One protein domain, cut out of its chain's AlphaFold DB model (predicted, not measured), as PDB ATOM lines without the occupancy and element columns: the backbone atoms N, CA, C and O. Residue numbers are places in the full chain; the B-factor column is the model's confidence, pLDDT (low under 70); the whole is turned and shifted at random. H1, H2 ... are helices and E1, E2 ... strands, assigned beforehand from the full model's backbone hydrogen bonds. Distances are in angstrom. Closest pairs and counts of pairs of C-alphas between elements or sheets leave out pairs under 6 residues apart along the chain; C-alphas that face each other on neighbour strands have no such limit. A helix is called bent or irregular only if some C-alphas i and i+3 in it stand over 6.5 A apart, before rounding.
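AT A GLANCE: This is residues 32 to 131 of the 133 residues of the protein "Homolog of X-ray repair cross complementing 3" of Prunus dulcis (UniProt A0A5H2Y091). A long, strongly twisted hairpin of two strands, E4 and E5, makes the longest axis, and residues 90 to 95 at its tip stick out free. Towards its other end E6 pairs with part of E5 and E7 folds back along E6, while a small three-stranded sheet, E1, E3 and E2, sits beside E4 with E2 nearest to it, and the short helix H1 lies at the end far from the tip. The printed part has 100 residues, in the order E1 E2 E3 H1 E4 E5 E6 E7, and is mostly strand. Both sheets, ordered E4 E5 E6 E7 and E1 E3 E2, are antiparallel. The whole is loose, with a radius of gyration of the C-alphas of 17.4 A, and elongated, spanning 57 by 35 by 22 A.

HOW THE PARTS SIT: E4, residues 76 to 88, and E5, residues 97 to 110, form an antiparallel hairpin at 161 degrees; N 82 and O 103 are 2.8 A apart, N 99 and O 86 3.2 A. E5 and E6, residues 118 to 124, form a second hairpin at 134 degrees, with N 106 and O 119 at 2.8 A. E6 and E7, residues 127 to 130, form a third at 143 degrees, with N 122 and O 129 at 2.9 A. These four strands are a meander, each strand the antiparallel neighbour of the one before. E6 is staggered: residues 118 to 121 pair with E5 and 121 to 124 with E7. The closest C-alphas of E4 and E2, residues 54 to 56, are those of Ala 80 and Thr 56, 4.7 A apart. E2 forms a hairpin with E3, residues 59 to 63, with N 61 and O 54 at 2.8 A. E1, residues 33 to 35, is antiparallel to E3 at 132 degrees, with N 62 and O 34 at 2.8 A. H1, residues 66 to 72, is not on either sheet; 2 of its 3 O i to N i+4 pairs are within hydrogen-bond range.

IN THESE COORDINATES: E1 begins at C-alpha 33, (92.074, 91.371, 153.859). E4 measures 36.8 A, from (86.209, 103.022, 154.483) at C-alpha 76, and E5 40.0 A. E6 measures 19.7 A, E3 13.0 A and H1 10.8 A. E7 ends at C-alpha 130, (102.982, 111.859, 153.537). H1 is neither bent nor irregular, but only just: C-alphas 66 and 69 are 6.0 A apart.

THE WHOLE: The C-alphas farthest apart, of Ala 68 and Asn 92, are 57.6 A apart. The printed part has no cut. The link from E1 to E2, 18 residues, is long. Residues 40 to 52 and 84 to 100 have pLDDT under 70; the mean of the printed part is 79.0.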
ATOM      1  N   GLN A  32      91.128  93.162 158.313       93.38
ATOM      2  CA  GLN A  32      92.066  92.372 157.534       93.38
ATOM      3  C   GLN A  32      91.524  92.145 156.121       93.38
ATOM      4  O   GLN A  32      90.331  92.314 155.841       93.38
ATOM      5  N   VAL A  33      92.421  91.750 155.225       91.81
ATOM      6  CA  VAL A  33      92.074  91.371 153.859       91.81
ATOM      7  C   VAL A  33      92.362  89.896 153.635       91.81
ATOM      8  O   VAL A  33      93.284  89.338 154.225       91.81
ATOM      9  N   VAL A  34      91.558  89.282 152.779       91.06
ATOM     10  CA  VAL A  34      91.716  87.910 152.299       91.06
ATOM     11  C   VAL A  34      91.981  87.937 150.802       91.06
ATOM     12  O   VAL A  34      91.582  88.887 150.126       91.06
ATOM     13  N   ASP A  35      92.641  86.910 150.276       90.75
ATOM     14  CA  ASP A  35      92.835  86.787 148.832       90.75
ATOM     15  C   ASP A  35      91.481  86.673 148.128       90.75
ATOM     16  O   ASP A  35      90.594  85.922 148.547       90.75
ATOM     17  N   PHE A  36      91.307  87.437 147.053       86.88
ATOM     18  CA  PHE A  36      90.112  87.328 146.234       86.88
ATOM     19  C   PHE A  36      90.313  86.241 145.180       86.88
ATOM     20  O   PHE A  36      91.114  86.383 144.252       86.88
ATOM     21  N   ILE A  37      89.521  85.180 145.290       83.50
ATOM     22  CA  ILE A  37      89.487  84.080 144.329       83.50
ATOM     23  C   ILE A  37      88.302  84.312 143.391       83.50
ATOM     24  O   ILE A  37      87.146  84.229 143.798       83.50
ATOM     25  N   GLY A  38      88.582  84.619 142.129       76.19
ATOM     26  CA  GLY A  38      87.553  84.821 141.114       76.19
ATOM     27  C   GLY A  38      88.152  85.116 139.741       76.19
ATOM     28  O   GLY A  38      89.369  85.283 139.632       76.19
ATOM     29  N   PRO A  39      87.328  85.209 138.686       71.12
ATOM     30  CA  PRO A  39      87.804  85.488 137.335       71.12
ATOM     31  C   PRO A  39      88.590  86.806 137.262       71.12
ATOM     32  O   PRO A  39      88.316  87.751 138.012       71.12
ATOM     33  N   HIS A  40      89.578  86.867 136.368       61.16
ATOM     34  CA  HIS A  40      90.284  88.111 136.036       61.16
ATOM     35  C   HIS A  40      89.425  89.048 135.167       61.16
ATOM     36  O   HIS A  40      89.668  90.255 135.147       61.16
ATOM     37  N   ASP A  41      88.391  88.512 134.510       56.34
ATOM     38  CA  ASP A  41      87.550  89.254 133.574       56.34
ATOM     39  C   ASP A  41      86.504  90.120 134.295       56.34
ATOM     40  O   ASP A  41      85.686  89.664 135.099       56.34
ATOM     41  N   LYS A  42      86.575  91.416 133.987       53.28
ATOM     42  CA  LYS A  42      86.041  92.585 134.700       53.28
ATOM     43  C   LYS A  42      84.510  92.746 134.779       53.28
ATOM     44  O   LYS A  42      84.032  93.875 134.827       53.28
ATOM     45  N   VAL A  43      83.709  91.682 134.802       45.09
ATOM     46  CA  VAL A  43      82.240  91.850 134.703       45.09
ATOM     47  C   VAL A  43      81.464  91.423 135.950       45.09
ATOM     48  O   VAL A  43      80.415  91.999 136.210       45.09
ATOM     49  N   ASN A  44      81.994  90.537 136.802       40.81
ATOM     50  CA  ASN A  44      81.249  90.035 137.973       40.81
ATOM     51  C   ASN A  44      82.025  90.115 139.302       40.81
ATOM     52  O   ASN A  44      81.808  89.313 140.210       40.81
ATOM     53  N   GLY A  45      82.940  91.076 139.439       47.41
ATOM     54  CA  GLY A  45      83.507  91.423 140.744       47.41
ATOM     55  C   GLY A  45      82.483  92.221 141.548       47.41
ATOM     56  O   GLY A  45      81.971  93.227 141.062       47.41
ATOM     57  N   VAL A  46      82.156  91.785 142.768       49.06
ATOM     58  CA  VAL A  46      81.332  92.576 143.696       49.06
ATOM     59  C   VAL A  46      82.006  93.939 143.866       49.06
ATOM     60  O   VAL A  46      83.058  94.019 144.496       49.06
ATOM     61  N   ARG A  47      81.427  94.997 143.276       55.28
ATOM     62  CA  ARG A  47      81.948  96.369 143.373       55.28
ATOM     63  C   ARG A  47      82.162  96.720 144.842       55.28
ATOM     64  O   ARG A  47      81.210  96.859 145.612       55.28
ATOM     65  N   LEU A  48      83.420  96.865 145.239       57.22
ATOM     66  CA  LEU A  48      83.817  97.192 146.604       57.22
ATOM     67  C   LEU A  48      83.847  98.714 146.779       57.22
ATOM     68  O   LEU A  48      84.882  99.321 147.030       57.22
ATOM     69  N   GLY A  49      82.674  99.341 146.648       60.78
ATOM     70  CA  GLY A  49      82.552 100.801 146.606       60.78
ATOM     71  C   GLY A  49      82.929 101.364 145.233       60.78
ATOM     72  O   GLY A  49      82.418 100.886 144.222       60.78
ATOM     73  N   ASN A  50      83.801 102.376 145.207       57.41
ATOM     74  CA  ASN A  50      84.171 103.115 143.989       57.41
ATOM     75  C   ASN A  50      85.283 102.459 143.148       57.41
ATOM     76  O   ASN A  50      85.632 102.995 142.100       57.41
ATOM     77  N   LEU A  51      85.861 101.339 143.595       59.47
ATOM     78  CA  LEU A  51      87.006 100.705 142.939       59.47
ATOM     79  C   LEU A  51      86.640  99.328 142.361       59.47
ATOM     80  O   LEU A  51      85.919  98.555 142.998       59.47
ATOM     81  N   GLU A  52      87.141  99.032 141.154       64.44
ATOM     82  CA  GLU A  52      86.905  97.759 140.449       64.44
ATOM     83  C   GLU A  52      87.576  96.564 141.150       64.44
ATOM     84  O   GLU A  52      86.989  95.483 141.213       64.44
ATOM     85  N   SER A  53      88.778  96.757 141.705       77.75
ATOM     86  CA  SER A  53      89.554  95.744 142.432       77.75
ATOM     87  C   SER A  53      90.431  96.379 143.511       77.75
ATOM     88  O   SER A  53      90.947  97.476 143.335       77.75
ATOM     89  N   LEU A  54      90.606  95.695 144.644       86.50
ATOM     90  CA  LEU A  54      91.576  96.093 145.664       86.50
ATOM     91  C   LEU A  54      92.841  95.267 145.460       86.50
ATOM     92  O   LEU A  54      92.796  94.046 145.598       86.50
ATOM     93  N   ASP A  55      93.953  95.928 145.161       89.25
ATOM     94  CA  ASP A  55      95.225  95.273 144.874       89.25
ATOM     95  C   ASP A  55      96.312  95.760 145.839       89.25
ATOM     96  O   ASP A  55      96.431  96.948 146.135       89.25
ATOM     97  N   THR A  56      97.102  94.831 146.375       90.69
ATOM     98  CA  THR A  56      98.206  95.133 147.296       90.69
ATOM     99  C   THR A  56      99.273  94.051 147.208       90.69
ATOM    100  O   THR A  56      98.962  92.862 147.131       90.69
ATOM    101  N   SER A  57     100.548  94.442 147.185       89.50
ATOM    102  CA  SER A  57     101.687  93.523 147.044       89.50
ATOM    103  C   SER A  57     101.534  92.540 145.871       89.50
ATOM    104  O   SER A  57     101.849  91.361 146.004       89.50
ATOM    105  N   GLY A  58     100.990  93.011 144.744       86.81
ATOM    106  CA  GLY A  58     100.762  92.194 143.546       86.81
ATOM    107  C   GLY A  58      99.610  91.185 143.645       86.81
ATOM    108  O   GLY A  58      99.466  90.353 142.756       86.81
ATOM    109  N   ARG A  59      98.791  91.234 144.704       88.56
ATOM    110  CA  ARG A  59      97.650  90.332 144.908       88.56
ATOM    111  C   ARG A  59      96.338  91.100 144.941       88.56
ATOM    112  O   ARG A  59      96.259  92.151 145.579       88.56
ATOM    113  N   ARG A  60      95.304  90.507 144.343       89.00
ATOM    114  CA  ARG A  60      93.922  90.976 144.466       89.00
ATOM    115  C   ARG A  60      93.318  90.476 145.767       89.00
ATOM    116  O   ARG A  60      93.366  89.282 146.066       89.00
ATOM    117  N   VAL A  61      92.721  91.381 146.525       90.62
ATOM    118  CA  VAL A  61      92.215  91.107 147.868       90.62
ATOM    119  C   VAL A  61      90.784  91.603 148.059       90.62
ATOM    120  O   VAL A  61      90.286  92.447 147.319       90.62
ATOM    121  N   SER A  62      90.130  91.086 149.093       89.00
ATOM    122  CA  SER A  62      88.819  91.529 149.566       89.00
ATOM    123  C   SER A  62      88.829  91.747 151.078       89.00
ATOM    124  O   SER A  62      89.570  91.070 151.790       89.00
ATOM    125  N   PRO A  63      88.003  92.659 151.617       90.06
ATOM    126  CA  PRO A  63      87.875  92.833 153.059       90.06
ATOM    127  C   PRO A  63      87.264  91.584 153.703       90.06
ATOM    128  O   PRO A  63      86.212  91.112 153.272       90.06
ATOM    129  N   ALA A  64      87.878  91.096 154.783       90.44
ATOM    130  CA  ALA A  64      87.521  89.819 155.406       90.44
ATOM    131  C   ALA A  64      86.079  89.781 155.949       90.44
ATOM    132  O   ALA A  64      85.391  88.771 155.837       90.44
ATOM    133  N   LEU A  65      85.602  90.896 156.512       87.12
ATOM    134  CA  LEU A  65      84.280  90.983 157.152       87.12
ATOM    135  C   LEU A  65      83.102  91.159 156.172       87.12
ATOM    136  O   LEU A  65      81.944  91.176 156.590       87.12
ATOM    137  N   GLY A  66      83.379  91.289 154.872       84.00
ATOM    138  CA  GLY A  66      82.351  91.302 153.832       84.00
ATOM    139  C   GLY A  66      81.352  92.469 153.891       84.00
ATOM    140  O   GLY A  66      81.590  93.524 154.486       84.00
ATOM    141  N   LEU A  67      80.222  92.280 153.201       77.94
ATOM    142  CA  LEU A  67      79.265  93.345 152.880       77.94
ATOM    143  C   LEU A  67      78.438  93.816 154.086       77.94
ATOM    144  O   LEU A  67      78.160  95.005 154.215       77.94
ATOM    145  N   ALA A  68      78.083  92.906 154.995       84.50
ATOM    146  CA  ALA A  68      77.298  93.240 156.183       84.50
ATOM    147  C   ALA A  68      78.012  94.273 157.060       84.50
ATOM    148  O   ALA A  68      77.437  95.299 157.422       84.50
ATOM    149  N   TRP A  69      79.302  94.050 157.318       88.62
ATOM    150  CA  TRP A  69      80.130  95.026 158.009       88.62
ATOM    151  C   TRP A  69      80.316  96.300 157.187       88.62
ATOM    152  O   TRP A  69      80.203  97.397 157.726       88.62
ATOM    153  N   ALA A  70      80.545  96.183 155.875       85.31
ATOM    154  CA  ALA A  70      80.738  97.340 155.005       85.31
ATOM    155  C   ALA A  70      79.574  98.346 155.051       85.31
ATOM    156  O   ALA A  70      79.828  99.548 155.008       85.31
ATOM    157  N   HIS A  71      78.329  97.877 155.186       83.50
ATOM    158  CA  HIS A  71      77.150  98.739 155.344       83.50
ATOM    159  C   HIS A  71      77.070  99.446 156.700       83.50
ATOM    160  O   HIS A  71      76.388 100.461 156.834       83.50
ATOM    161  N   CYS A  72      77.757  98.930 157.715       89.94
ATOM    162  CA  CYS A  72      77.702  99.477 159.061       89.94
ATOM    163  C   CYS A  72      78.650 100.665 159.269       89.94
ATOM    164  O   CYS A  72      78.478 101.408 160.235       89.94
ATOM    165  N   ILE A  73      79.643 100.863 158.400       90.94
ATOM    166  CA  ILE A  73      80.718 101.848 158.588       90.94
ATOM    167  C   ILE A  73      80.448 103.129 157.794       90.94
ATOM    168  O   ILE A  73      79.946 103.090 156.676       90.94
ATOM    169  N   ASN A  74      80.811 104.276 158.374       93.12
ATOM    170  CA  ASN A  74      80.554 105.591 157.781       93.12
ATOM    171  C   ASN A  74      81.518 105.912 156.625       93.12
ATOM    172  O   ASN A  74      81.094 106.439 155.600       93.12
ATOM    173  N   SER A  75      82.796 105.564 156.793       92.94
ATOM    174  CA  SER A  75      83.854 105.763 155.800       92.94
ATOM    175  C   SER A  75      84.811 104.573 155.814       92.94
ATOM    176  O   SER A  75      85.142 104.052 156.879       92.94
ATOM    177  N   ARG A  76      85.269 104.133 154.643       92.31
ATOM    178  CA  ARG A  76      86.209 103.022 154.483       92.31
ATOM    179  C   ARG A  76      87.429 103.487 153.712       92.31
ATOM    180  O   ARG A  76      87.320 104.118 152.661       92.31
ATOM    181  N   VAL A  77      88.576 103.098 154.240       93.12
ATOM    182  CA  VAL A  77      89.890 103.349 153.666       93.12
ATOM    183  C   VAL A  77      90.535 102.009 153.359       93.12
ATOM    184  O   VAL A  77      90.449 101.081 154.163       93.12
ATOM    185  N   PHE A  78      91.199 101.926 152.214       93.88
ATOM    186  CA  PHE A  78      92.073 100.818 151.865       93.88
ATOM    187  C   PHE A  78      93.527 101.290 151.835       93.88
ATOM    188  O   PHE A  78      93.821 102.361 151.307       93.88
ATOM    189  N   LEU A  79      94.423 100.498 152.424       94.62
ATOM    190  CA  LEU A  79      95.860 100.750 152.421       94.62
ATOM    191  C   LEU A  79      96.536  99.688 151.555       94.62
ATOM    192  O   LEU A  79      96.450  98.495 151.855       94.62
ATOM    193  N   ALA A  80      97.217 100.129 150.505       93.56
ATOM    194  CA  ALA A  80      97.953  99.272 149.593       93.56
ATOM    195  C   ALA A  80      99.457  99.379 149.854       93.56
ATOM    196  O   ALA A  80      99.971 100.439 150.218       93.56
ATOM    197  N   ARG A  81     100.170  98.263 149.689       92.44
ATOM    198  CA  ARG A  81     101.631  98.202 149.713       92.44
ATOM    199  C   ARG A  81     102.129  97.915 148.305       92.44
ATOM    200  O   ARG A  81     101.709  96.939 147.689       92.44
ATOM    201  N   HIS A  82     103.097  98.701 147.862       86.38
ATOM    202  CA  HIS A  82     103.789  98.537 146.594       86.38
ATOM    203  C   HIS A  82     105.283  98.364 146.877       86.38
ATOM    204  O   HIS A  82     105.870  99.099 147.673       86.38
ATOM    205  N   GLU A  83     105.898  97.353 146.271       80.00
ATOM    206  CA  GLU A  83     107.351  97.203 146.310       80.00
ATOM    207  C   GLU A  83     107.924  97.823 145.044       80.00
ATOM    208  O   GLU A  83     107.583  97.403 143.942       80.00
ATOM    209  N   GLN A  84     108.768  98.841 145.210       66.94
ATOM    210  CA  GLN A  84     109.509  99.436 144.110       66.94
ATOM    211  C   GLN A  84     110.975  99.023 144.246       66.94
ATOM    212  O   GLN A  84     111.630  99.325 145.248       66.94
ATOM    213  N   SER A  85     111.488  98.303 143.249       62.03
ATOM    214  CA  SER A  85     112.918  98.038 143.116       62.03
ATOM    215  C   SER A  85     113.584  99.276 142.527       62.03
ATOM    216  O   SER A  85     113.353  99.608 141.365       62.03
ATOM    217  N   ILE A  86     114.393  99.969 143.324       61.44
ATOM    218  CA  ILE A  86     115.217 101.074 142.844       61.44
ATOM    219  C   ILE A  86     116.592 100.497 142.516       61.44
ATOM    220  O   ILE A  86     117.329 100.052 143.404       61.44
ATOM    221  N   GLU A  87     116.936 100.489 141.231       57.62
ATOM    222  CA  GLU A  87     118.297 100.204 140.787       57.62
ATOM    223  C   GLU A  87     119.189 101.397 141.133       57.62
ATOM    224  O   GLU A  87     119.133 102.453 140.499       57.62
ATOM    225  N   VAL A  88     120.019 101.252 142.165       58.50
ATOM    226  CA  VAL A  88     121.012 102.273 142.494       58.50
ATOM    227  C   VAL A  88     122.261 101.995 141.664       58.50
ATOM    228  O   VAL A  88     123.050 101.104 141.976       58.50
ATOM    229  N   ASN A  89     122.453 102.777 140.600       53.28
ATOM    230  CA  ASN A  89     123.709 102.800 139.850       53.28
ATOM    231  C   ASN A  89     124.798 103.476 140.697       53.28
ATOM    232  O   ASN A  89     125.052 104.680 140.590       53.28
ATOM    233  N   ILE A  90     125.446 102.708 141.576       60.56
ATOM    234  CA  ILE A  90     126.654 103.161 142.265       60.56
ATOM    235  C   ILE A  90     127.767 103.177 141.223       60.56
ATOM    236  O   ILE A  90     128.271 102.131 140.823       60.56
ATOM    237  N   ARG A  91     128.157 104.379 140.788       56.41
ATOM    238  CA  ARG A  91     129.085 104.626 139.673       56.41
ATOM    239  C   ARG A  91     130.480 103.978 139.786       56.41
ATOM    240  O   ARG A  91     131.250 104.163 138.862       56.41
ATOM    241  N   ASN A  92     130.802 103.230 140.849       57.12
ATOM    242  CA  ASN A  92     132.115 102.613 141.089       57.12
ATOM    243  C   ASN A  92     132.070 101.253 141.842       57.12
ATOM    244  O   ASN A  92     133.062 100.880 142.463       57.12
ATOM    245  N   ALA A  93     130.956 100.506 141.830       55.66
ATOM    246  CA  ALA A  93     130.889  99.166 142.437       55.66
ATOM    247  C   ALA A  93     130.534  98.093 141.383       55.66
ATOM    248  O   ALA A  93     129.674  98.348 140.545       55.66
ATOM    249  N   PRO A  94     131.148  96.891 141.413       57.47
ATOM    250  CA  PRO A  94     130.902  95.836 140.423       57.47
ATOM    251  C   PRO A  94     129.545  95.130 140.598       57.47
ATOM    252  O   PRO A  94     129.214  94.237 139.823       57.47
ATOM    253  N   SER A  95     128.760  95.511 141.607       56.06
ATOM    254  CA  SER A  95     127.437  94.964 141.882       56.06
ATOM    255  C   SER A  95     126.410  96.087 142.019       56.06
ATOM    256  O   SER A  95     126.521  96.977 142.863       56.06
ATOM    257  N   THR A  96     125.377  96.034 141.181       54.09
ATOM    258  CA  THR A  96     124.154  96.825 141.327       54.09
ATOM    259  C   THR A  96     123.488  96.458 142.652       54.09
ATOM    260  O   THR A  96     122.982  95.345 142.810       54.09
ATOM    261  N   SER A  97     123.492  97.364 143.630       53.97
ATOM    262  CA  SER A  97     122.731  97.169 144.863       53.97
ATOM    263  C   SER A  97     121.258  97.478 144.594       53.97
ATOM    264  O   SER A  97     120.902  98.635 144.352       53.97
ATOM    265  N   ILE A  98     120.402  96.457 144.634       55.75
ATOM    266  CA  ILE A  98     118.949  96.630 144.573       55.75
ATOM    267  C   ILE A  98     118.493  97.130 145.944       55.75
ATOM    268  O   ILE A  98     118.586  96.405 146.935       55.75
ATOM    269  N   CYS A  99     118.012  98.369 146.011       57.28
ATOM    270  CA  CYS A  99     117.340  98.880 147.198       57.28
ATOM    271  C   CYS A  99     115.830  98.750 146.978       57.28
ATOM    272  O   CYS A  99     115.294  99.296 146.014       57.28
ATOM    273  N   SER A 100     115.133  98.009 147.841       63.78
ATOM    274  CA  SER A 100     113.671  97.966 147.815       63.78
ATOM    275  C   SER A 100     113.117  99.082 148.696       63.78
ATOM    276  O   SER A 100     113.268  99.073 149.918       63.78
ATOM    277  N   GLN A 101     112.452 100.061 148.082       70.00
ATOM    278  CA  GLN A 101     111.667 101.034 148.830       70.00
ATOM    279  C   GLN A 101     110.215 100.560 148.866       70.00
ATOM    280  O   GLN A 101     109.591 100.302 147.837       70.00
ATOM    281  N   THR A 102     109.674 100.401 150.074       82.81
ATOM    282  CA  THR A 102     108.260 100.062 150.245       82.81
ATOM    283  C   THR A 102     107.426 101.334 150.196       82.81
ATOM    284  O   THR A 102     107.405 102.094 151.169       82.81
ATOM    285  N   HIS A 103     106.705 101.517 149.097       83.94
ATOM    286  CA  HIS A 103     105.716 102.576 148.933       83.94
ATOM    287  C   HIS A 103     104.350 102.102 149.403       83.94
ATOM    288  O   HIS A 103     104.023 100.911 149.335       83.94
ATOM    289  N   ARG A 104     103.557 103.014 149.961       93.06
ATOM    290  CA  ARG A 104     102.206 102.705 150.418       93.06
ATOM    291  C   ARG A 104     101.251 103.783 149.962       93.06
ATOM    292  O   ARG A 104     101.577 104.965 150.013       93.06
ATOM    293  N   THR A 105     100.057 103.348 149.602       93.44
ATOM    294  CA  THR A 105      99.016 104.227 149.090       93.44
ATOM    295  C   THR A 105      97.770 104.077 149.942       93.44
ATOM    296  O   THR A 105      97.375 102.980 150.339       93.44
ATOM    297  N   PHE A 106      97.170 105.209 150.269       93.00
ATOM    298  CA  PHE A 106      95.882 105.340 150.920       93.00
ATOM    299  C   PHE A 106      94.817 105.551 149.844       93.00
ATOM    300  O   PHE A 106      94.987 106.396 148.967       93.00
ATOM    301  N   HIS A 107      93.705 104.823 149.922       92.62
ATOM    302  CA  HIS A 107      92.554 104.978 149.033       92.62
ATOM    303  C   HIS A 107      91.277 105.165 149.850       92.62
ATOM    304  O   HIS A 107      90.901 104.294 150.640       92.62
ATOM    305  N   LEU A 108      90.559 106.266 149.625       91.88
ATOM    306  CA  LEU A 108      89.218 106.472 150.165       91.88
ATOM    307  C   LEU A 108      88.201 105.716 149.302       91.88
ATOM    308  O   LEU A 108      87.641 106.248 148.346       91.88
ATOM    309  N   VAL A 109      87.980 104.442 149.630       89.31
ATOM    310  CA  VAL A 109      87.142 103.537 148.823       89.31
ATOM    311  C   VAL A 109      85.643 103.760 149.023       89.31
ATOM    312  O   VAL A 109      84.839 103.388 148.165       89.31
ATOM    313  N   PHE A 110      85.251 104.358 150.152       89.19
ATOM    314  CA  PHE A 110      83.865 104.723 150.429       89.19
ATOM    315  C   PHE A 110      83.778 105.829 151.479       89.19
ATOM    316  O   PHE A 110      84.268 105.661 152.590       89.19
ATOM    317  N   ALA A 111      83.082 106.911 151.161       90.38
ATOM    318  CA  ALA A 111      82.545 107.869 152.119       90.38
ATOM    319  C   ALA A 111      81.407 108.615 151.407       90.38
ATOM    320  O   ALA A 111      81.655 109.218 150.369       90.38
ATOM    321  N   PRO A 112      80.160 108.594 151.905       87.00
ATOM    322  CA  PRO A 112      79.023 109.146 151.160       87.00
ATOM    323  C   PRO A 112      79.098 110.669 150.964       87.00
ATOM    324  O   PRO A 112      78.424 111.211 150.099       87.00
ATOM    325  N   HIS A 113      79.907 111.354 151.773       89.25
ATOM    326  CA  HIS A 113      80.070 112.806 151.778       89.25
ATOM    327  C   HIS A 113      81.355 113.276 151.076       89.25
ATOM    328  O   HIS A 113      81.608 114.476 151.038       89.25
ATOM    329  N   LEU A 114      82.179 112.361 150.551       88.50
ATOM    330  CA  LEU A 114      83.453 112.692 149.909       88.50
ATOM    331  C   LEU A 114      83.606 111.942 148.590       88.50
ATOM    332  O   LEU A 114      83.225 110.778 148.463       88.50
ATOM    333  N   ALA A 115      84.217 112.608 147.614       88.75
ATOM    334  CA  ALA A 115      84.673 111.951 146.400       88.75
ATOM    335  C   ALA A 115      85.816 110.972 146.712       88.75
ATOM    336  O   ALA A 115      86.469 111.055 147.755       88.75
ATOM    337  N   TYR A 116      86.071 110.050 145.784       87.94
ATOM    338  CA  TYR A 116      87.268 109.218 145.845       87.94
ATOM    339  C   TYR A 116      88.526 110.097 145.919       87.94
ATOM    340  O   TYR A 116      88.655 111.074 145.182       87.94
ATOM    341  N   ALA A 117      89.450 109.720 146.797       91.06
ATOM    342  CA  ALA A 117      90.731 110.385 146.993       91.06
ATOM    343  C   ALA A 117      91.811 109.338 147.266       91.06
ATOM    344  O   ALA A 117      91.533 108.272 147.830       91.06
ATOM    345  N   SER A 118      93.046 109.653 146.888       91.81
ATOM    346  CA  SER A 118      94.203 108.807 147.139       91.81
ATOM    347  C   SER A 118      95.421 109.649 147.496       91.81
ATOM    348  O   SER A 118      95.518 110.794 147.065       91.81
ATOM    349  N   ALA A 119      96.303 109.100 148.326       92.69
ATOM    350  CA  ALA A 119      97.536 109.756 148.746       92.69
ATOM    351  C   ALA A 119      98.613 108.717 149.055       92.69
ATOM    352  O   ALA A 119      98.310 107.631 149.555       92.69
ATOM    353  N   GLU A 120      99.869 109.061 148.807       93.44
ATOM    354  CA  GLU A 120     101.007 108.207 149.127       93.44
ATOM    355  C   GLU A 120     101.613 108.564 150.483       93.44
ATOM    356  O   GLU A 120     101.623 109.719 150.924       93.44
ATOM    357  N   PHE A 121     102.128 107.550 151.170       92.12
ATOM    358  CA  PHE A 121     102.798 107.728 152.446       92.12
ATOM    359  C   PHE A 121     103.921 106.715 152.643       92.12
ATOM    360  O   PHE A 121     103.916 105.595 152.127       92.12
ATOM    361  N   VAL A 122     104.878 107.101 153.478       91.56
ATOM    362  CA  VAL A 122     105.957 106.241 153.955       91.56
ATOM    363  C   VAL A 122     105.872 106.086 155.466       91.56
ATOM    364  O   VAL A 122     105.360 106.947 156.181       91.56
ATOM    365  N   ILE A 123     106.380 104.961 155.961       91.06
ATOM    366  CA  ILE A 123     106.500 104.703 157.396       91.06
ATOM    367  C   ILE A 123     107.971 104.858 157.756       91.06
ATOM    368  O   ILE A 123     108.816 104.119 157.248       91.06
ATOM    369  N   ARG A 124     108.263 105.834 158.611       89.31
ATOM    370  CA  ARG A 124     109.595 106.131 159.145       89.31
ATOM    371  C   ARG A 124     109.622 105.841 160.647       89.31
ATOM    372  O   ARG A 124     108.603 105.476 161.234       89.31
ATOM    373  N   LYS A 125     110.784 105.993 161.287       91.88
ATOM    374  CA  LYS A 125     110.935 105.739 162.732       91.88
ATOM    375  C   LYS A 125     110.051 106.673 163.570       91.88
ATOM    376  O   LYS A 125     109.563 106.283 164.623       91.88
ATOM    377  N   GLU A 126     109.842 107.884 163.076       93.31
ATOM    378  CA  GLU A 126     109.014 108.944 163.645       93.31
ATOM    379  C   GLU A 126     107.506 108.760 163.400       93.31
ATOM    380  O   GLU A 126     106.706 109.449 164.025       93.31
ATOM    381  N   GLY A 127     107.105 107.825 162.530       92.38
ATOM    382  CA  GLY A 127     105.703 107.527 162.244       92.38
ATOM    383  C   GLY A 127     105.345 107.585 160.760       92.38
ATOM    384  O   GLY A 127     106.160 107.282 159.886       92.38
ATOM    385  N   ILE A 128     104.083 107.917 160.482       91.88
ATOM    386  CA  ILE A 128     103.525 107.998 159.127       91.88
ATOM    387  C   ILE A 128     103.793 109.394 158.568       91.88
ATOM    388  O   ILE A 128     103.397 110.387 159.176       91.88
ATOM    389  N   VAL A 129     104.431 109.464 157.401       91.38
ATOM    390  CA  VAL A 129     104.757 110.722 156.722       91.38
ATOM    391  C   VAL A 129     104.205 110.673 155.302       91.38
ATOM    392  O   VAL A 129     104.445 109.704 154.582       91.38
ATOM    393  N   GLY A 130     103.455 111.705 154.912       90.31
ATOM    394  CA  GLY A 130     102.982 111.859 153.537       90.31
ATOM    395  C   GLY A 130     104.151 112.060 152.576       90.31
ATOM    396  O   GLY A 130     105.136 112.716 152.920       90.31
ATOM    397  N   VAL A 131     104.056 111.475 151.388       85.88
ATOM    398  CA  VAL A 131     104.982 111.780 150.296       85.88
ATOM    399  C   VAL A 131     104.415 113.015 149.601       85.88
ATOM    400  O   VAL A 131     103.399 112.920 148.921       85.88
TER     401      VAL A 131